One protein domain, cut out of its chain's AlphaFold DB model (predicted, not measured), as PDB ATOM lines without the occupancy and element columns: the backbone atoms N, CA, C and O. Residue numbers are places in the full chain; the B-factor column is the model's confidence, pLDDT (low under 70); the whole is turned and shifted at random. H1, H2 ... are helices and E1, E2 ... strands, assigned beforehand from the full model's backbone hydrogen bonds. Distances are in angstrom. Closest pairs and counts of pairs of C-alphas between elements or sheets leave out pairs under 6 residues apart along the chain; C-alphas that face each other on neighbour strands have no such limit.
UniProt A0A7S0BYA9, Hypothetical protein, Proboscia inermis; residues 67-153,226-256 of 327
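This is residues 67 to 153 and 226 to 256 of the 327 residues of the protein "Hypothetical protein" of Proboscia inermis (UniProt A0A7S0BYA9). A small sheet of three antiparallel strands, E1, E2 and E3, has one long helix, H1, packed slantwise over one face; the last strand, E4, sticks out as a free arm. The short helix H2 lies away from the sheet, between the cut and a long unnamed stretch. The printed part has 118 residues, in the order E1 E2 E3 H1 H2 E4, of mixed class, with the sheet ordered E1 - E2 - E3. It is only just compact, close to loose, with a radius of gyration of the C-alphas of 15.7 A and spans of 53 by 40 by 28 A.

E1, residues 81 to 87, and E2, residues 95 to 101, form an antiparallel hairpin at 146 degrees, with N 84 and O 98 within hydrogen-bond range at 2.9 A. E2 and E3, residues 114 to 116, form another at 156 degrees, with N 97 and O 115 at 2.8 A. The three make a meander, each strand the antiparallel neighbour of the one before. H1, residues 125 to 151, is on this sheet in two layers, a helix on one face, over E2 and E3. Its height over the sheet is 4.2 A, only just above the sheet's level. On the local plane it stands at 58 degrees to E2, only just slantwise to the strands. The closest C-alphas of E3 and H1 are those of Ser 115 and Leu 136, 5.1 A apart. H2, residues 226 to 234, is not on the sheet and is apart from H1. E4, residues 251 to 256, is apart from H2 and pairs with no named strand. Every O i to N i+4 pair is within hydrogen-bond range in H1, and 4 of 5 in H2.

E1 begins at C-alpha 81 (261.429, 179.808, 214.142) and is 18.0 A long; E2 is 17.9 A and E3 6.8 A. H1 measures 38.8 A, H2 13.4 A. E4, 15.8 A, ends at C-alpha 256 (253.206, 155.060, 234.595).

The C-alphas farthest apart, of Lys 92 and Arg 256, are 57.5 A apart. Residues 154 to 225 are not printed, with 25.4 A between C-alphas 153 and 226. The links E2 to E3 and H2 to E4 are long. pLDDT is under 70 at residues 91 to 93, 120 to 123, 151 to 153 and 226 to 238.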
ATOM      1  N   PRO A  67     268.815 171.892 223.566       91.88
ATOM      2  CA  PRO A  67     270.189 172.380 223.422       91.88
ATOM      3  C   PRO A  67     270.582 172.659 221.968       91.88
ATOM      4  O   PRO A  67     271.606 173.294 221.724       91.88
ATOM      5  N   ARG A  68     269.799 172.197 220.979       93.00
ATOM      6  CA  ARG A  68     270.131 172.428 219.570       93.00
ATOM      7  C   ARG A  68     270.019 173.918 219.233       93.00
ATOM      8  O   ARG A  68     268.959 174.509 219.438       93.00
ATOM      9  N   PRO A  69     271.060 174.514 218.637       89.06
ATOM     10  CA  PRO A  69     271.126 175.956 218.443       89.06
ATOM     11  C   PRO A  69     270.103 176.479 217.427       89.06
ATOM     12  O   PRO A  69     269.609 177.591 217.582       89.06
ATOM     13  N   HIS A  70     269.736 175.672 216.428       89.69
ATOM     14  CA  HIS A  70     268.728 176.028 215.421       89.69
ATOM     15  C   HIS A  70     267.288 175.863 215.933       89.69
ATOM     16  O   HIS A  70     266.340 176.280 215.275       89.69
ATOM     17  N   CYS A  71     267.104 175.235 217.098       93.75
ATOM     18  CA  CYS A  71     265.793 174.937 217.658       93.75
ATOM     19  C   CYS A  71     265.327 176.114 218.519       93.75
ATOM     20  O   CYS A  71     265.524 176.137 219.738       93.75
ATOM     21  N   LYS A  72     264.748 177.124 217.863       94.50
ATOM     22  CA  LYS A  72     264.296 178.359 218.506       94.50
ATOM     23  C   LYS A  72     262.793 178.562 218.331       94.50
ATOM     24  O   LYS A  72     262.229 178.176 217.313       94.50
ATOM     25  N   GLN A  73     262.165 179.193 219.318       94.25
ATOM     26  CA  GLN A  73     260.766 179.615 219.291       94.25
ATOM     27  C   GLN A  73     260.661 181.139 219.277       94.25
ATOM     28  O   GLN A  73     261.510 181.850 219.833       94.25
ATOM     29  N   CYS A  74     259.602 181.627 218.643       93.38
ATOM     30  CA  CYS A  74     259.300 183.039 218.533       93.38
ATOM     31  C   CYS A  74     258.994 183.620 219.921       93.38
ATOM     32  O   CYS A  74     258.156 183.060 220.630       93.38
ATOM     33  N   PRO A  75     259.613 184.747 220.309       90.38
ATOM     34  CA  PRO A  75     259.330 185.387 221.594       90.38
ATOM     35  C   PRO A  75     257.922 186.002 221.675       90.38
ATOM     36  O   PRO A  75     257.438 186.258 222.770       90.38
ATOM     37  N   VAL A  76     257.255 186.224 220.535       88.81
ATOM     38  CA  VAL A  76     255.923 186.850 220.470       88.81
ATOM     39  C   VAL A  76     254.800 185.814 220.553       88.81
ATOM     40  O   VAL A  76     253.883 185.959 221.353       88.81
ATOM     41  N   CYS A  77     254.860 184.765 219.726       89.06
ATOM     42  CA  CYS A  77     253.768 183.792 219.575       89.06
ATOM     43  C   CYS A  77     254.139 182.353 219.957       89.06
ATOM     44  O   CYS A  77     253.322 181.452 219.795       89.06
ATOM     45  N   SER A  78     255.372 182.107 220.413       90.12
ATOM     46  CA  SER A  78     255.890 180.771 220.745       90.12
ATOM     47  C   SER A  78     255.939 179.773 219.574       90.12
ATOM     48  O   SER A  78     256.323 178.622 219.774       90.12
ATOM     49  N   CYS A  79     255.616 180.186 218.341       92.00
ATOM     50  CA  CYS A  79     255.747 179.324 217.168       92.00
ATOM     51  C   CYS A  79     257.224 179.017 216.849       92.00
ATOM     52  O   CYS A  79     258.087 179.877 217.059       92.00
ATOM     53  N   PRO A  80     257.514 177.834 216.279       93.50
ATOM     54  CA  PRO A  80     258.807 177.497 215.692       93.50
ATOM     55  C   PRO A  80     259.392 178.608 214.817       93.50
ATOM     56  O   PRO A  80     258.707 179.141 213.940       93.50
ATOM     57  N   LEU A  81     260.666 178.937 215.034       95.31
ATOM     58  CA  LEU A  81     261.429 179.808 214.142       95.31
ATOM     59  C   LEU A  81     262.166 178.977 213.097       95.31
ATOM     60  O   LEU A  81     262.722 177.918 213.400       95.31
ATOM     61  N   THR A  82     262.213 179.503 211.879       94.81
ATOM     62  CA  THR A  82     263.007 178.975 210.768       94.81
ATOM     63  C   THR A  82     264.176 179.904 210.481       94.81
ATOM     64  O   THR A  82     264.071 181.115 210.666       94.81
ATOM     65  N   LEU A  83     265.288 179.351 210.006       93.38
ATOM     66  CA  LEU A  83     266.371 180.157 209.449       93.38
ATOM     67  C   LEU A  83     265.968 180.637 208.056       93.38
ATOM     68  O   LEU A  83     265.473 179.849 207.251       93.38
ATOM     69  N   GLY A  84     266.161 181.923 207.794       91.50
ATOM     70  CA  GLY A  84     265.874 182.552 206.515       91.50
ATOM     71  C   GLY A  84     267.013 183.467 206.089       91.50
ATOM     72  O   GLY A  84     267.756 183.984 206.925       91.50
ATOM     73  N   ILE A  85     267.139 183.649 204.780       91.81
ATOM     74  CA  ILE A  85     268.019 184.643 204.175       91.81
ATOM     75  C   ILE A  85     267.123 185.773 203.678       91.81
ATOM     76  O   ILE A  85     266.196 185.521 202.910       91.81
ATOM     77  N   GLU A  86     267.384 186.990 204.133       90.12
ATOM     78  CA  GLU A  86     266.645 188.187 203.734       90.12
ATOM     79  C   GLU A  86     267.606 189.255 203.203       90.12
ATOM     80  O   GLU A  86     268.802 189.254 203.508       90.12
ATOM     81  N   GLU A  87     267.092 190.155 202.370       86.94
ATOM     82  CA  GLU A  87     267.827 191.336 201.929       86.94
ATOM     83  C   GLU A  87     267.898 192.340 203.085       86.94
ATOM     84  O   GLU A  87     266.909 192.586 203.777       86.94
ATOM     85  N   SER A  88     269.077 192.902 203.337       81.44
ATOM     86  CA  SER A  88     269.271 193.790 204.474       81.44
ATOM     87  C   SER A  88     268.525 195.104 204.276       81.44
ATOM     88  O   SER A  88     268.801 195.862 203.346       81.44
ATOM     89  N   SER A  89     267.689 195.447 205.254       73.69
ATOM     90  CA  SER A  89     266.971 196.726 205.337       73.69
ATOM     91  C   SER A  89     267.867 197.973 205.207       73.69
ATOM     92  O   SER A  89     267.397 199.044 204.826       73.69
ATOM     93  N   LYS A  90     269.168 197.850 205.510       73.06
ATOM     94  CA  LYS A  90     270.131 198.963 205.538       73.06
ATOM     95  C   LYS A  90     270.890 199.171 204.227       73.06
ATOM     96  O   LYS A  90     271.433 200.251 204.021       73.06
ATOM     97  N   THR A  91     270.970 198.159 203.365       67.06
ATOM     98  CA  THR A  91     271.745 198.200 202.112       67.06
ATOM     99  C   THR A  91     271.178 197.181 201.127       67.06
ATOM    100  O   THR A  91     271.236 195.987 201.422       67.06
ATOM    101  N   LYS A  92     270.734 197.638 199.948       63.31
ATOM    102  CA  LYS A  92     270.068 196.841 198.891       63.31
ATOM    103  C   LYS A  92     270.919 195.738 198.228       63.31
ATOM    104  O   LYS A  92     270.496 195.103 197.277       63.31
ATOM    105  N   GLU A  93     272.146 195.518 198.693       62.06
ATOM    106  CA  GLU A  93     273.082 194.557 198.087       62.06
ATOM    107  C   GLU A  93     273.644 193.543 199.091       62.06
ATOM    108  O   GLU A  93     274.466 192.704 198.733       62.06
ATOM    109  N   ASN A  94     273.208 193.583 200.358       82.06
ATOM    110  CA  ASN A  94     273.704 192.663 201.380       82.06
ATOM    111  C   ASN A  94     272.607 191.706 201.837       82.06
ATOM    112  O   ASN A  94     271.573 192.137 202.340       82.06
ATOM    113  N   PHE A  95     272.878 190.407 201.757       88.62
ATOM    114  CA  PHE A  95     272.022 189.380 202.339       88.62
ATOM    115  C   PHE A  95     272.375 189.147 203.809       88.62
ATOM    116  O   PHE A  95     273.547 189.155 204.206       88.62
ATOM    117  N   VAL A  96     271.355 188.918 204.630       91.69
ATOM    118  CA  VAL A  96     271.488 188.599 206.050       91.69
ATOM    119  C   VAL A  96     270.771 187.297 206.377       91.69
ATOM    120  O   VAL A  96     269.663 187.035 205.925       91.69
ATOM    121  N   CYS A  97     271.415 186.471 207.193       93.25
ATOM    122  CA  CYS A  97     270.819 185.302 207.816       93.25
ATOM    123  C   CYS A  97     270.124 185.732 209.114       93.25
ATOM    124  O   CYS A  97     270.747 186.375 209.974       93.25
ATOM    125  N   VAL A  98     268.844 185.380 209.248       95.25
ATOM    126  CA  VAL A  98     267.958 185.743 210.366       95.25
ATOM    127  C   VAL A  98     267.088 184.555 210.786       95.25
ATOM    128  O   VAL A  98     266.848 183.627 210.014       95.25
ATOM    129  N   PHE A  99     266.583 184.578 212.019       95.81
ATOM    130  CA  PHE A  99     265.458 183.738 212.418       95.81
ATOM    131  C   PHE A  99     264.150 184.432 212.051       95.81
ATOM    132  O   PHE A  99     263.964 185.607 212.361       95.81
ATOM    133  N   LYS A 100     263.226 183.683 211.457       95.75
ATOM    134  CA  LYS A 100     261.928 184.173 211.004       95.75
ATOM    135  C   LYS A 100     260.799 183.335 211.577       95.75
ATOM    136  O   LYS A 100     260.879 182.107 211.617       95.75
ATOM    137  N   CYS A 101     259.734 184.003 212.002       95.31
ATOM    138  CA  CYS A 101     258.490 183.348 212.372       95.31
ATOM    139  C   CYS A 101     257.530 183.302 211.178       95.31
ATOM    140  O   CYS A 101     257.164 184.342 210.634       95.31
ATOM    141  N   GLY A 102     257.063 182.109 210.808       93.62
ATOM    142  CA  GLY A 102     256.049 181.950 209.756       93.62
ATOM    143  C   GLY A 102     254.642 182.418 210.156       93.62
ATOM    144  O   GLY A 102     253.816 182.648 209.280       93.62
ATOM    145  N   TYR A 103     254.370 182.573 211.457       94.31
ATOM    146  CA  TYR A 103     253.042 182.918 211.974       94.31
ATOM    147  C   TYR A 103     252.856 184.431 212.145       94.31
ATOM    148  O   TYR A 103     252.084 185.047 211.418       94.31
ATOM    149  N   CYS A 104     253.602 185.056 213.063       91.81
ATOM    150  CA  CYS A 104     253.478 186.494 213.340       91.81
ATOM    151  C   CYS A 104     254.435 187.375 212.520       91.81
ATOM    152  O   CYS A 104     254.482 188.578 212.748       91.81
ATOM    153  N   ARG A 105     255.212 186.786 211.597       93.50
ATOM    154  CA  ARG A 105     256.203 187.463 210.736       93.50
ATOM    155  C   ARG A 105     257.360 188.166 211.455       93.50
ATOM    156  O   ARG A 105     258.165 188.798 210.785       93.50
ATOM    157  N   TRP A 106     257.483 188.000 212.770       92.88
ATOM    158  CA  TRP A 106     258.613 188.504 213.549       92.88
ATOM    159  C   TRP A 106     259.953 188.000 212.999       92.88
ATOM    160  O   TRP A 106     260.091 186.797 212.718       92.88
ATOM    161  N   THR A 107     260.940 188.893 212.905       94.31
ATOM    162  CA  THR A 107     262.312 188.543 212.516       94.31
ATOM    163  C   THR A 107     263.315 188.897 213.606       94.31
ATOM    164  O   THR A 107     263.168 189.859 214.359       94.31
ATOM    165  N   SER A 108     264.398 188.126 213.688       94.00
ATOM    166  CA  SER A 108     265.459 188.401 214.658       94.00
ATOM    167  C   SER A 108     266.312 189.625 214.304       94.00
ATOM    168  O   SER A 108     267.116 190.061 215.130       94.00
ATOM    169  N   GLU A 109     266.127 190.217 213.118       91.94
ATOM    170  CA  GLU A 109     266.718 191.513 212.772       91.94
ATOM    171  C   GLU A 109     266.180 192.625 213.686       91.94
ATOM    172  O   GLU A 109     266.962 193.468 214.129       91.94
ATOM    173  N   GLU A 110     264.897 192.561 214.065       89.56
ATOM    174  CA  GLU A 110     264.239 193.517 214.972       89.56
ATOM    175  C   GLU A 110     264.923 193.594 216.347       89.56
ATOM    176  O   GLU A 110     264.926 194.636 216.997       89.56
ATOM    177  N   CYS A 111     265.558 192.502 216.786       88.88
ATOM    178  CA  CYS A 111     266.350 192.458 218.012       88.88
ATOM    179  C   CYS A 111     267.858 192.420 217.748       88.88
ATOM    180  O   CYS A 111     268.631 191.964 218.588       88.88
ATOM    181  N   GLY A 112     268.321 192.876 216.584       88.81
ATOM    182  CA  GLY A 112     269.743 192.958 216.237       88.81
ATOM    183  C   GLY A 112     270.475 191.610 216.202       88.81
ATOM    184  O   GLY A 112     271.707 191.569 216.257       88.81
ATOM    185  N   VAL A 113     269.742 190.500 216.127       91.31
ATOM    186  CA  VAL A 113     270.271 189.146 215.954       91.31
ATOM    187  C   VAL A 113     270.172 188.813 214.466       91.31
ATOM    188  O   VAL A 113     269.230 188.184 214.001       91.31
ATOM    189  N   ALA A 114     271.161 189.273 213.707       92.88
ATOM    190  CA  ALA A 114     271.306 189.010 212.278       92.88
ATOM    191  C   ALA A 114     272.789 188.812 211.932       92.88
ATOM    192  O   ALA A 114     273.680 189.356 212.603       92.88
ATOM    193  N   SER A 115     273.080 188.045 210.886       92.56
ATOM    194  CA  SER A 115     274.448 187.805 210.415       92.56
ATOM    195  C   SER A 115     274.556 188.070 208.921       92.56
ATOM    196  O   SER A 115     273.766 187.535 208.157       92.56
ATOM    197  N   LYS A 116     275.517 188.896 208.499       90.94
ATOM    198  CA  LYS A 116     275.743 189.182 207.076       90.94
ATOM    199  C   LYS A 116     276.310 187.955 206.366       90.94
ATOM    200  O   LYS A 116     277.118 187.228 206.951       90.94
ATOM    201  N   ILE A 117     275.894 187.760 205.121       87.38
ATOM    202  CA  ILE A 117     276.403 186.715 204.237       87.38
ATOM    203  C   ILE A 117     277.392 187.362 203.267       87.38
ATOM    204  O   ILE A 117     277.004 188.122 202.383       87.38
ATOM    205  N   ASP A 118     278.675 187.062 203.449       81.38
ATOM    206  CA  ASP A 118     279.757 187.604 202.625       81.38
ATOM    207  C   ASP A 118     280.051 186.647 201.454       81.38
ATOM    208  O   ASP A 118     281.024 185.892 201.502       81.38
ATOM    209  N   PHE A 119     279.240 186.682 200.390       77.44
ATOM    210  CA  PHE A 119     279.465 185.836 199.202       77.44
ATOM    211  C   PHE A 119     280.821 186.092 198.523       77.44
ATOM    212  O   PHE A 119     281.394 185.188 197.930       77.44
ATOM    213  N   LEU A 120     281.374 187.302 198.659       63.38
ATOM    214  CA  LEU A 120     282.662 187.692 198.068       63.38
ATOM    215  C   LEU A 120     283.876 186.976 198.680       63.38
ATOM    216  O   LEU A 120     284.928 186.914 198.052       63.38
ATOM    217  N   LYS A 121     283.767 186.474 199.915       61.38
ATOM    218  CA  LYS A 121     284.885 185.828 200.631       61.38
ATOM    219  C   LYS A 121     284.851 184.305 200.551       61.38
ATOM    220  O   LYS A 121     285.804 183.653 200.964       61.38
ATOM    221  N   SER A 122     283.756 183.741 200.056       62.47
ATOM    222  CA  SER A 122     283.545 182.303 199.948       62.47
ATOM    223  C   SER A 122     283.476 181.910 198.481       62.47
ATOM    224  O   SER A 122     282.618 182.403 197.756       62.47
ATOM    225  N   ALA A 123     284.314 180.967 198.057       69.62
ATOM    226  CA  ALA A 123     284.198 180.379 196.723       69.62
ATOM    227  C   ALA A 123     282.871 179.607 196.524       69.62
ATOM    228  O   ALA A 123     282.482 179.346 195.391       69.62
ATOM    229  N   ASP A 124     282.171 179.266 197.617       82.81
ATOM    230  CA  ASP A 124     280.918 178.506 197.626       82.81
ATOM    231  C   ASP A 124     279.846 179.197 198.494       82.81
ATOM    232  O   ASP A 124     280.053 179.470 199.682       82.81
ATOM    233  N   ALA A 125     278.672 179.436 197.900       83.69
ATOM    234  CA  ALA A 125     277.501 180.008 198.562       83.69
ATOM    235  C   ALA A 125     277.050 179.192 199.784       83.69
ATOM    236  O   ALA A 125     276.627 179.769 200.788       83.69
ATOM    237  N   LYS A 126     277.167 177.861 199.741       86.62
ATOM    238  CA  LYS A 126     276.778 176.986 200.852       86.62
ATOM    239  C   LYS A 126     277.641 177.233 202.089       86.62
ATOM    240  O   LYS A 126     277.111 177.398 203.186       86.62
ATOM    241  N   VAL A 127     278.955 177.344 201.894       87.06
ATOM    242  CA  VAL A 127     279.923 177.632 202.965       87.06
ATOM    243  C   VAL A 127     279.665 179.013 203.572       87.06
ATOM    244  O   VAL A 127     279.703 179.179 204.792       87.06
ATOM    245  N   ALA A 128     279.330 180.003 202.738       86.19
ATOM    246  CA  ALA A 128     278.959 181.344 203.194       86.19
ATOM    247  C   ALA A 128     277.735 181.316 204.127       86.19
ATOM    248  O   ALA A 128     277.726 181.960 205.179       86.19
ATOM    249  N   ILE A 129     276.706 180.556 203.740       86.69
ATOM    250  CA  ILE A 129     275.449 180.423 204.484       86.69
ATOM    251  C   ILE A 129     275.675 179.692 205.809       86.69
ATOM    252  O   ILE A 129     275.171 180.138 206.843       86.69
ATOM    253  N   GLU A 130     276.445 178.604 205.810       89.50
ATOM    254  CA  GLU A 130     276.786 177.857 207.027       89.50
ATOM    255  C   GLU A 130     277.541 178.751 208.023       89.50
ATOM    256  O   GLU A 130     277.097 178.918 209.163       89.50
ATOM    257  N   ALA A 131     278.584 179.456 207.571       89.62
ATOM    258  CA  ALA A 131     279.341 180.388 208.407       89.62
ATOM    259  C   ALA A 131     278.479 181.551 208.939       89.62
ATOM    260  O   ALA A 131     278.614 181.977 210.092       89.62
ATOM    261  N   ALA A 132     277.568 182.086 208.119       89.50
ATOM    262  CA  ALA A 132     276.636 183.122 208.556       89.50
ATOM    263  C   ALA A 132     275.653 182.595 209.613       89.50
ATOM    264  O   ALA A 132     275.349 183.308 210.574       89.50
ATOM    265  N   THR A 133     275.204 181.348 209.469       90.81
ATOM    266  CA  THR A 133     274.285 180.671 210.391       90.81
ATOM    267  C   THR A 133     274.932 180.426 211.754       90.81
ATOM    268  O   THR A 133     274.323 180.716 212.785       90.81
ATOM    269  N   GLU A 134     276.185 179.972 211.791       92.25
ATOM    270  CA  GLU A 134     276.935 179.812 213.044       92.25
ATOM    271  C   GLU A 134     277.111 181.145 213.782       92.25
ATOM    272  O   GLU A 134     276.849 181.248 214.986       92.25
ATOM    273  N   LYS A 135     277.467 182.210 213.052       92.56
ATOM    274  CA  LYS A 135     277.558 183.569 213.609       92.56
ATOM    275  C   LYS A 135     276.216 184.057 214.160       92.56
ATOM    276  O   LYS A 135     276.185 184.691 215.217       92.56
ATOM    277  N   LEU A 136     275.108 183.775 213.471       93.06
ATOM    278  CA  LEU A 136     273.760 184.121 213.929       93.06
ATOM    279  C   LEU A 136     273.421 183.417 215.251       93.06
ATOM    280  O   LEU A 136     272.940 184.057 216.190       93.06
ATOM    281  N   ILE A 137     273.712 182.117 215.341       92.00
ATOM    282  CA  ILE A 137     273.522 181.318 216.556       92.00
ATOM    283  C   ILE A 137     274.309 181.909 217.724       92.00
ATOM    284  O   ILE A 137     273.751 182.098 218.809       92.00
ATOM    285  N   LEU A 138     275.587 182.222 217.504       92.56
ATOM    286  CA  LEU A 138     276.448 182.785 218.538       92.56
ATOM    287  C   LEU A 138     275.898 184.127 219.040       92.56
ATOM    288  O   LEU A 138     275.773 184.328 220.248       92.56
ATOM    289  N   LYS A 139     275.477 185.016 218.129       91.81
ATOM    290  CA  LYS A 139     274.840 186.295 218.489       91.81
ATOM    291  C   LYS A 139     273.559 186.104 219.298       91.81
ATOM    292  O   LYS A 139     273.356 186.810 220.285       91.81
ATOM    293  N   SER A 140     272.710 185.152 218.906       89.88
ATOM    294  CA  SER A 140     271.489 184.817 219.648       89.88
ATOM    295  C   SER A 140     271.808 184.375 221.078       89.88
ATOM    296  O   SER A 140     271.197 184.885 222.019       89.88
ATOM    297  N   LYS A 141     272.800 183.489 221.252       89.06
ATOM    298  CA  LYS A 141     273.234 182.999 222.566       89.06
ATOM    299  C   LYS A 141     273.738 184.141 223.451       89.06
ATOM    300  O   LYS A 141     273.176 184.362 224.524       89.06
ATOM    301  N   MET A 142     274.688 184.934 222.955       88.88
ATOM    302  CA  MET A 142     275.254 186.077 223.685       88.88
ATOM    303  C   MET A 142     274.175 187.079 224.119       88.88
ATOM    304  O   MET A 142     274.196 187.576 225.246       88.88
ATOM    305  N   ARG A 143     273.195 187.369 223.250       86.88
ATOM    306  CA  ARG A 143     272.116 188.308 223.584       86.88
ATOM    307  C   ARG A 143     271.156 187.740 224.628       86.88
ATOM    308  O   ARG A 143     270.729 188.477 225.514       86.88
ATOM    309  N   SER A 144     270.854 186.443 224.562       83.06
ATOM    310  CA  SER A 144     270.022 185.774 225.569       83.06
ATOM    311  C   SER A 144     270.683 185.738 226.951       83.06
ATOM    312  O   SER A 144     270.020 186.024 227.945       83.06
ATOM    313  N   GLU A 145     271.994 185.490 227.019       83.94
ATOM    314  CA  GLU A 145     272.762 185.483 228.269       83.94
ATOM    315  C   GLU A 145     272.855 186.884 228.879       83.94
ATOM    316  O   GLU A 145     272.552 187.064 230.058       83.94
ATOM    317  N   LYS A 146     273.166 187.904 228.065       82.88
ATOM    318  CA  LYS A 146     273.182 189.305 228.513       82.88
ATOM    319  C   LYS A 146     271.839 189.718 229.122       82.88
ATOM    320  O   LYS A 146     271.804 190.381 230.156       82.88
ATOM    321  N   LYS A 147     270.733 189.296 228.502       77.19
ATOM    322  CA  LYS A 147     269.387 189.587 228.996       77.19
ATOM    323  C   LYS A 147     269.048 188.811 230.270       77.19
ATOM    324  O   LYS A 147     268.423 189.373 231.162       77.19
ATOM    325  N   ALA A 148     269.479 187.555 230.385       73.25
ATOM    326  CA  ALA A 148     269.297 186.765 231.601       73.25
ATOM    327  C   ALA A 148     270.009 187.404 232.805       73.25
ATOM    328  O   ALA A 148     269.419 187.514 233.876       73.25
ATOM    329  N   VAL A 149     271.235 187.908 232.616       75.56
ATOM    330  CA  VAL A 149     271.964 188.662 233.651       75.56
ATOM    331  C   VAL A 149     271.207 189.933 234.048       75.56
ATOM    332  O   VAL A 149     271.087 190.233 235.232       75.56
ATOM    333  N   GLN A 150     270.650 190.658 233.074       71.31
ATOM    334  CA  GLN A 150     269.895 191.883 233.334       71.31
ATOM    335  C   GLN A 150     268.583 191.617 234.095       71.31
ATOM    336  O   GLN A 150     268.243 192.373 235.002       71.31
ATOM    337  N   LEU A 151     267.867 190.540 233.764       64.62
ATOM    338  CA  LEU A 151     266.605 190.164 234.415       64.62
ATOM    339  C   LEU A 151     266.799 189.574 235.817       64.62
ATOM    340  O   LEU A 151     265.995 189.861 236.696       64.62
ATOM    341  N   ASN A 152     267.890 188.843 236.069       56.41
ATOM    342  CA  ASN A 152     268.211 188.322 237.408       56.41
ATOM    343  C   ASN A 152     268.421 189.422 238.467       56.41
ATOM    344  O   ASN A 152     268.477 189.119 239.653       56.41
ATOM    345  N   SER A 153     268.520 190.692 238.061       51.19
ATOM    346  CA  SER A 153     268.567 191.831 238.982       51.19
ATOM    347  C   SER A 153     267.187 192.360 239.419       51.19
ATOM    348  O   SER A 153     267.147 193.258 240.256       51.19
ATOM    349  N   LEU A 226     250.060 178.281 226.948       38.47
ATOM    350  CA  LEU A 226     251.263 178.473 226.119       38.47
ATOM    351  C   LEU A 226     251.306 179.878 225.497       38.47
ATOM    352  O   LEU A 226     252.384 180.466 225.370       38.47
ATOM    353  N   ILE A 227     250.137 180.448 225.187       41.16
ATOM    354  CA  ILE A 227     249.991 181.844 224.750       41.16
ATOM    355  C   ILE A 227     250.344 182.790 225.910       41.16
ATOM    356  O   ILE A 227     251.072 183.766 225.717       41.16
ATOM    357  N   ALA A 228     249.955 182.453 227.145       40.03
ATOM    358  CA  ALA A 228     250.269 183.251 228.332       40.03
ATOM    359  C   ALA A 228     251.785 183.409 228.614       40.03
ATOM    360  O   ALA A 228     252.176 184.351 229.303       40.03
ATOM    361  N   GLN A 229     252.659 182.541 228.086       45.78
ATOM    362  CA  GLN A 229     254.120 182.687 228.218       45.78
ATOM    363  C   GLN A 229     254.723 183.731 227.267       45.78
ATOM    364  O   GLN A 229     255.618 184.464 227.689       45.78
ATOM    365  N   GLY A 230     254.210 183.853 226.036       45.53
ATOM    366  CA  GLY A 230     254.553 184.975 225.153       45.53
ATOM    367  C   GLY A 230     254.088 186.303 225.758       45.53
ATOM    368  O   GLY A 230     254.833 187.278 225.807       45.53
ATOM    369  N   VAL A 231     252.897 186.294 226.368       45.50
ATOM    370  CA  VAL A 231     252.319 187.463 227.051       45.50
ATOM    371  C   VAL A 231     253.120 187.875 228.298       45.50
ATOM    372  O   VAL A 231     253.242 189.069 228.557       45.50
ATOM    373  N   ARG A 232     253.747 186.944 229.039       47.00
ATOM    374  CA  ARG A 232     254.574 187.292 230.217       47.00
ATOM    375  C   ARG A 232     255.927 187.916 229.879       47.00
ATOM    376  O   ARG A 232     256.421 188.726 230.660       47.00
ATOM    377  N   GLN A 233     256.523 187.566 228.736       49.19
ATOM    378  CA  GLN A 233     257.662 188.334 228.227       49.19
ATOM    379  C   GLN A 233     257.211 189.713 227.748       49.19
ATOM    380  O   GLN A 233     257.891 190.690 228.016       49.19
ATOM    381  N   LEU A 234     256.045 189.831 227.117       48.53
ATOM    382  CA  LEU A 234     255.533 191.135 226.689       48.53
ATOM    383  C   LEU A 234     255.198 192.064 227.871       48.53
ATOM    384  O   LEU A 234     255.404 193.266 227.764       48.53
ATOM    385  N   SER A 235     254.761 191.535 229.017       46.62
ATOM    386  CA  SER A 235     254.403 192.357 230.187       46.62
ATOM    387  C   SER A 235     255.589 192.966 230.949       46.62
ATOM    388  O   SER A 235     255.379 193.869 231.751       46.62
ATOM    389  N   SER A 236     256.822 192.490 230.732       52.00
ATOM    390  CA  SER A 236     258.038 193.031 231.371       52.00
ATOM    391  C   SER A 236     259.002 193.708 230.391       52.00
ATOM    392  O   SER A 236     260.032 194.240 230.808       52.00
ATOM    393  N   LEU A 237     258.687 193.699 229.092       55.69
ATOM    394  CA  LEU A 237     259.546 194.238 228.043       55.69
ATOM    395  C   LEU A 237     258.923 195.483 227.436       55.69
ATOM    396  O   LEU A 237     257.938 195.428 226.711       55.69
ATOM    397  N   ASN A 238     259.567 196.615 227.699       60.62
ATOM    398  CA  ASN A 238     259.125 197.910 227.197       60.62
ATOM    399  C   ASN A 238     259.520 198.139 225.724       60.62
ATOM    400  O   ASN A 238     259.123 199.150 225.148       60.62
ATOM    401  N   LYS A 239     260.332 197.253 225.110       76.75
ATOM    402  CA  LYS A 239     260.873 197.427 223.750       76.75
ATOM    403  C   LYS A 239     260.927 196.119 222.954       76.75
ATOM    404  O   LYS A 239     261.342 195.079 223.462       76.75
ATOM    405  N   ILE A 240     260.593 196.206 221.663       76.50
ATOM    406  CA  ILE A 240     260.673 195.097 220.690       76.50
ATOM    407  C   ILE A 240     262.106 194.549 220.582       76.50
ATOM    408  O   ILE A 240     262.304 193.341 220.484       76.50
ATOM    409  N   GLU A 241     263.113 195.417 220.697       82.38
ATOM    410  CA  GLU A 241     264.537 195.055 220.623       82.38
ATOM    411  C   GLU A 241     264.992 194.070 221.711       82.38
ATOM    412  O   GLU A 241     266.053 193.441 221.594       82.38
ATOM    413  N   ASP A 242     264.205 193.934 222.778       82.94
ATOM    414  CA  ASP A 242     264.500 193.007 223.856       82.94
ATOM    415  C   ASP A 242     264.015 191.587 223.536       82.94
ATOM    416  O   ASP A 242     264.459 190.629 224.171       82.94
ATOM    417  N   LEU A 243     263.112 191.404 222.573       87.81
ATOM    418  CA  LEU A 243     262.539 190.105 222.226       87.81
ATOM    419  C   LEU A 243     263.584 189.246 221.501       87.81
ATOM    420  O   LEU A 243     263.812 189.385 220.308       87.81
ATOM    421  N   VAL A 244     264.252 188.349 222.225       91.06
ATOM    422  CA  VAL A 244     265.278 187.455 221.662       91.06
ATOM    423  C   VAL A 244     264.694 186.078 221.329       91.06
ATOM    424  O   VAL A 244     263.799 185.623 222.042       91.06
ATOM    425  N   PRO A 245     265.210 185.366 220.304       92.44
ATOM    426  CA  PRO A 245     264.820 183.982 220.044       92.44
ATOM    427  C   PRO A 245     264.996 183.111 221.291       92.44
ATOM    428  O   PRO A 245     266.073 183.094 221.894       92.44
ATOM    429  N   LEU A 246     263.967 182.351 221.661       90.69
ATOM    430  CA  LEU A 246     263.995 181.525 222.870       90.69
ATOM    431  C   LEU A 246     264.290 180.070 222.523       90.69
ATOM    432  O   LEU A 246     263.936 179.593 221.449       90.69
ATOM    433  N   SER A 247     264.908 179.333 223.441       91.31
ATOM    434  CA  SER A 247     265.047 177.883 223.285       91.31
ATOM    435  C   SER A 247     263.709 177.182 223.545       91.31
ATOM    436  O   SER A 247     262.945 177.557 224.438       91.31
ATOM    437  N   ILE A 248     263.432 176.140 222.766       91.94
ATOM    438  CA  ILE A 248     262.163 175.402 222.819       91.94
ATOM    439  C   ILE A 248     262.089 174.561 224.096       91.94
ATOM    440  O   ILE A 248     263.063 173.867 224.397       91.94
ATOM    441  N   PRO A 249     260.972 174.570 224.840       91.19
ATOM    442  CA  PRO A 249     260.780 173.675 225.973       91.19
ATOM    443  C   PRO A 249     260.702 172.216 225.514       91.19
ATOM    444  O   PRO A 249     260.001 171.868 224.562       91.19
ATOM    445  N   LEU A 250     261.447 171.353 226.197       91.62
ATOM    446  CA  LEU A 250     261.374 169.913 226.004       91.62
ATOM    447  C   LEU A 250     260.077 169.375 226.614       91.62
ATOM    448  O   LEU A 250     259.614 169.836 227.656       91.62
ATOM    449  N   GLN A 251     259.514 168.353 225.980       90.69
ATOM    450  CA  GLN A 251     258.362 167.624 226.490       90.69
ATOM    451  C   GLN A 251     258.819 166.356 227.206       90.69
ATOM    452  O   GLN A 251     259.583 165.558 226.662       90.69
ATOM    453  N   ALA A 252     258.340 166.164 228.434       89.69
ATOM    454  CA  ALA A 252     258.647 164.983 229.230       89.69
ATOM    455  C   ALA A 252     257.921 163.746 228.686       89.69
ATOM    456  O   ALA A 252     256.699 163.750 228.510       89.69
ATOM    457  N   ARG A 253     258.661 162.655 228.497       89.25
ATOM    458  CA  ARG A 253     258.100 161.328 228.245       89.25
ATOM    459  C   ARG A 253     257.862 160.642 229.574       89.25
ATOM    460  O   ARG A 253     258.792 160.388 230.339       89.25
ATOM    461  N   LYS A 254     256.595 160.351 229.830       90.12
ATOM    462  CA  LYS A 254     256.137 159.813 231.104       90.12
ATOM    463  C   LYS A 254     255.881 158.319 230.971       90.12
ATOM    464  O   LYS A 254     255.190 157.895 230.044       90.12
ATOM    465  N   SER A 255     256.405 157.540 231.903       92.94
ATOM    466  CA  SER A 255     255.935 156.187 232.174       92.94
ATOM    467  C   SER A 255     255.002 156.208 233.381       92.94
ATOM    468  O   SER A 255     255.000 157.138 234.192       92.94
ATOM    469  N   ARG A 256     254.133 155.203 233.472       93.50
ATOM    470  CA  ARG A 256     253.206 155.060 234.595       93.50
ATOM    471  C   ARG A 256     253.327 153.691 235.215       93.50
ATOM    472  O   ARG A 256     253.462 152.691 234.506       93.50
TER     473      ARG A 256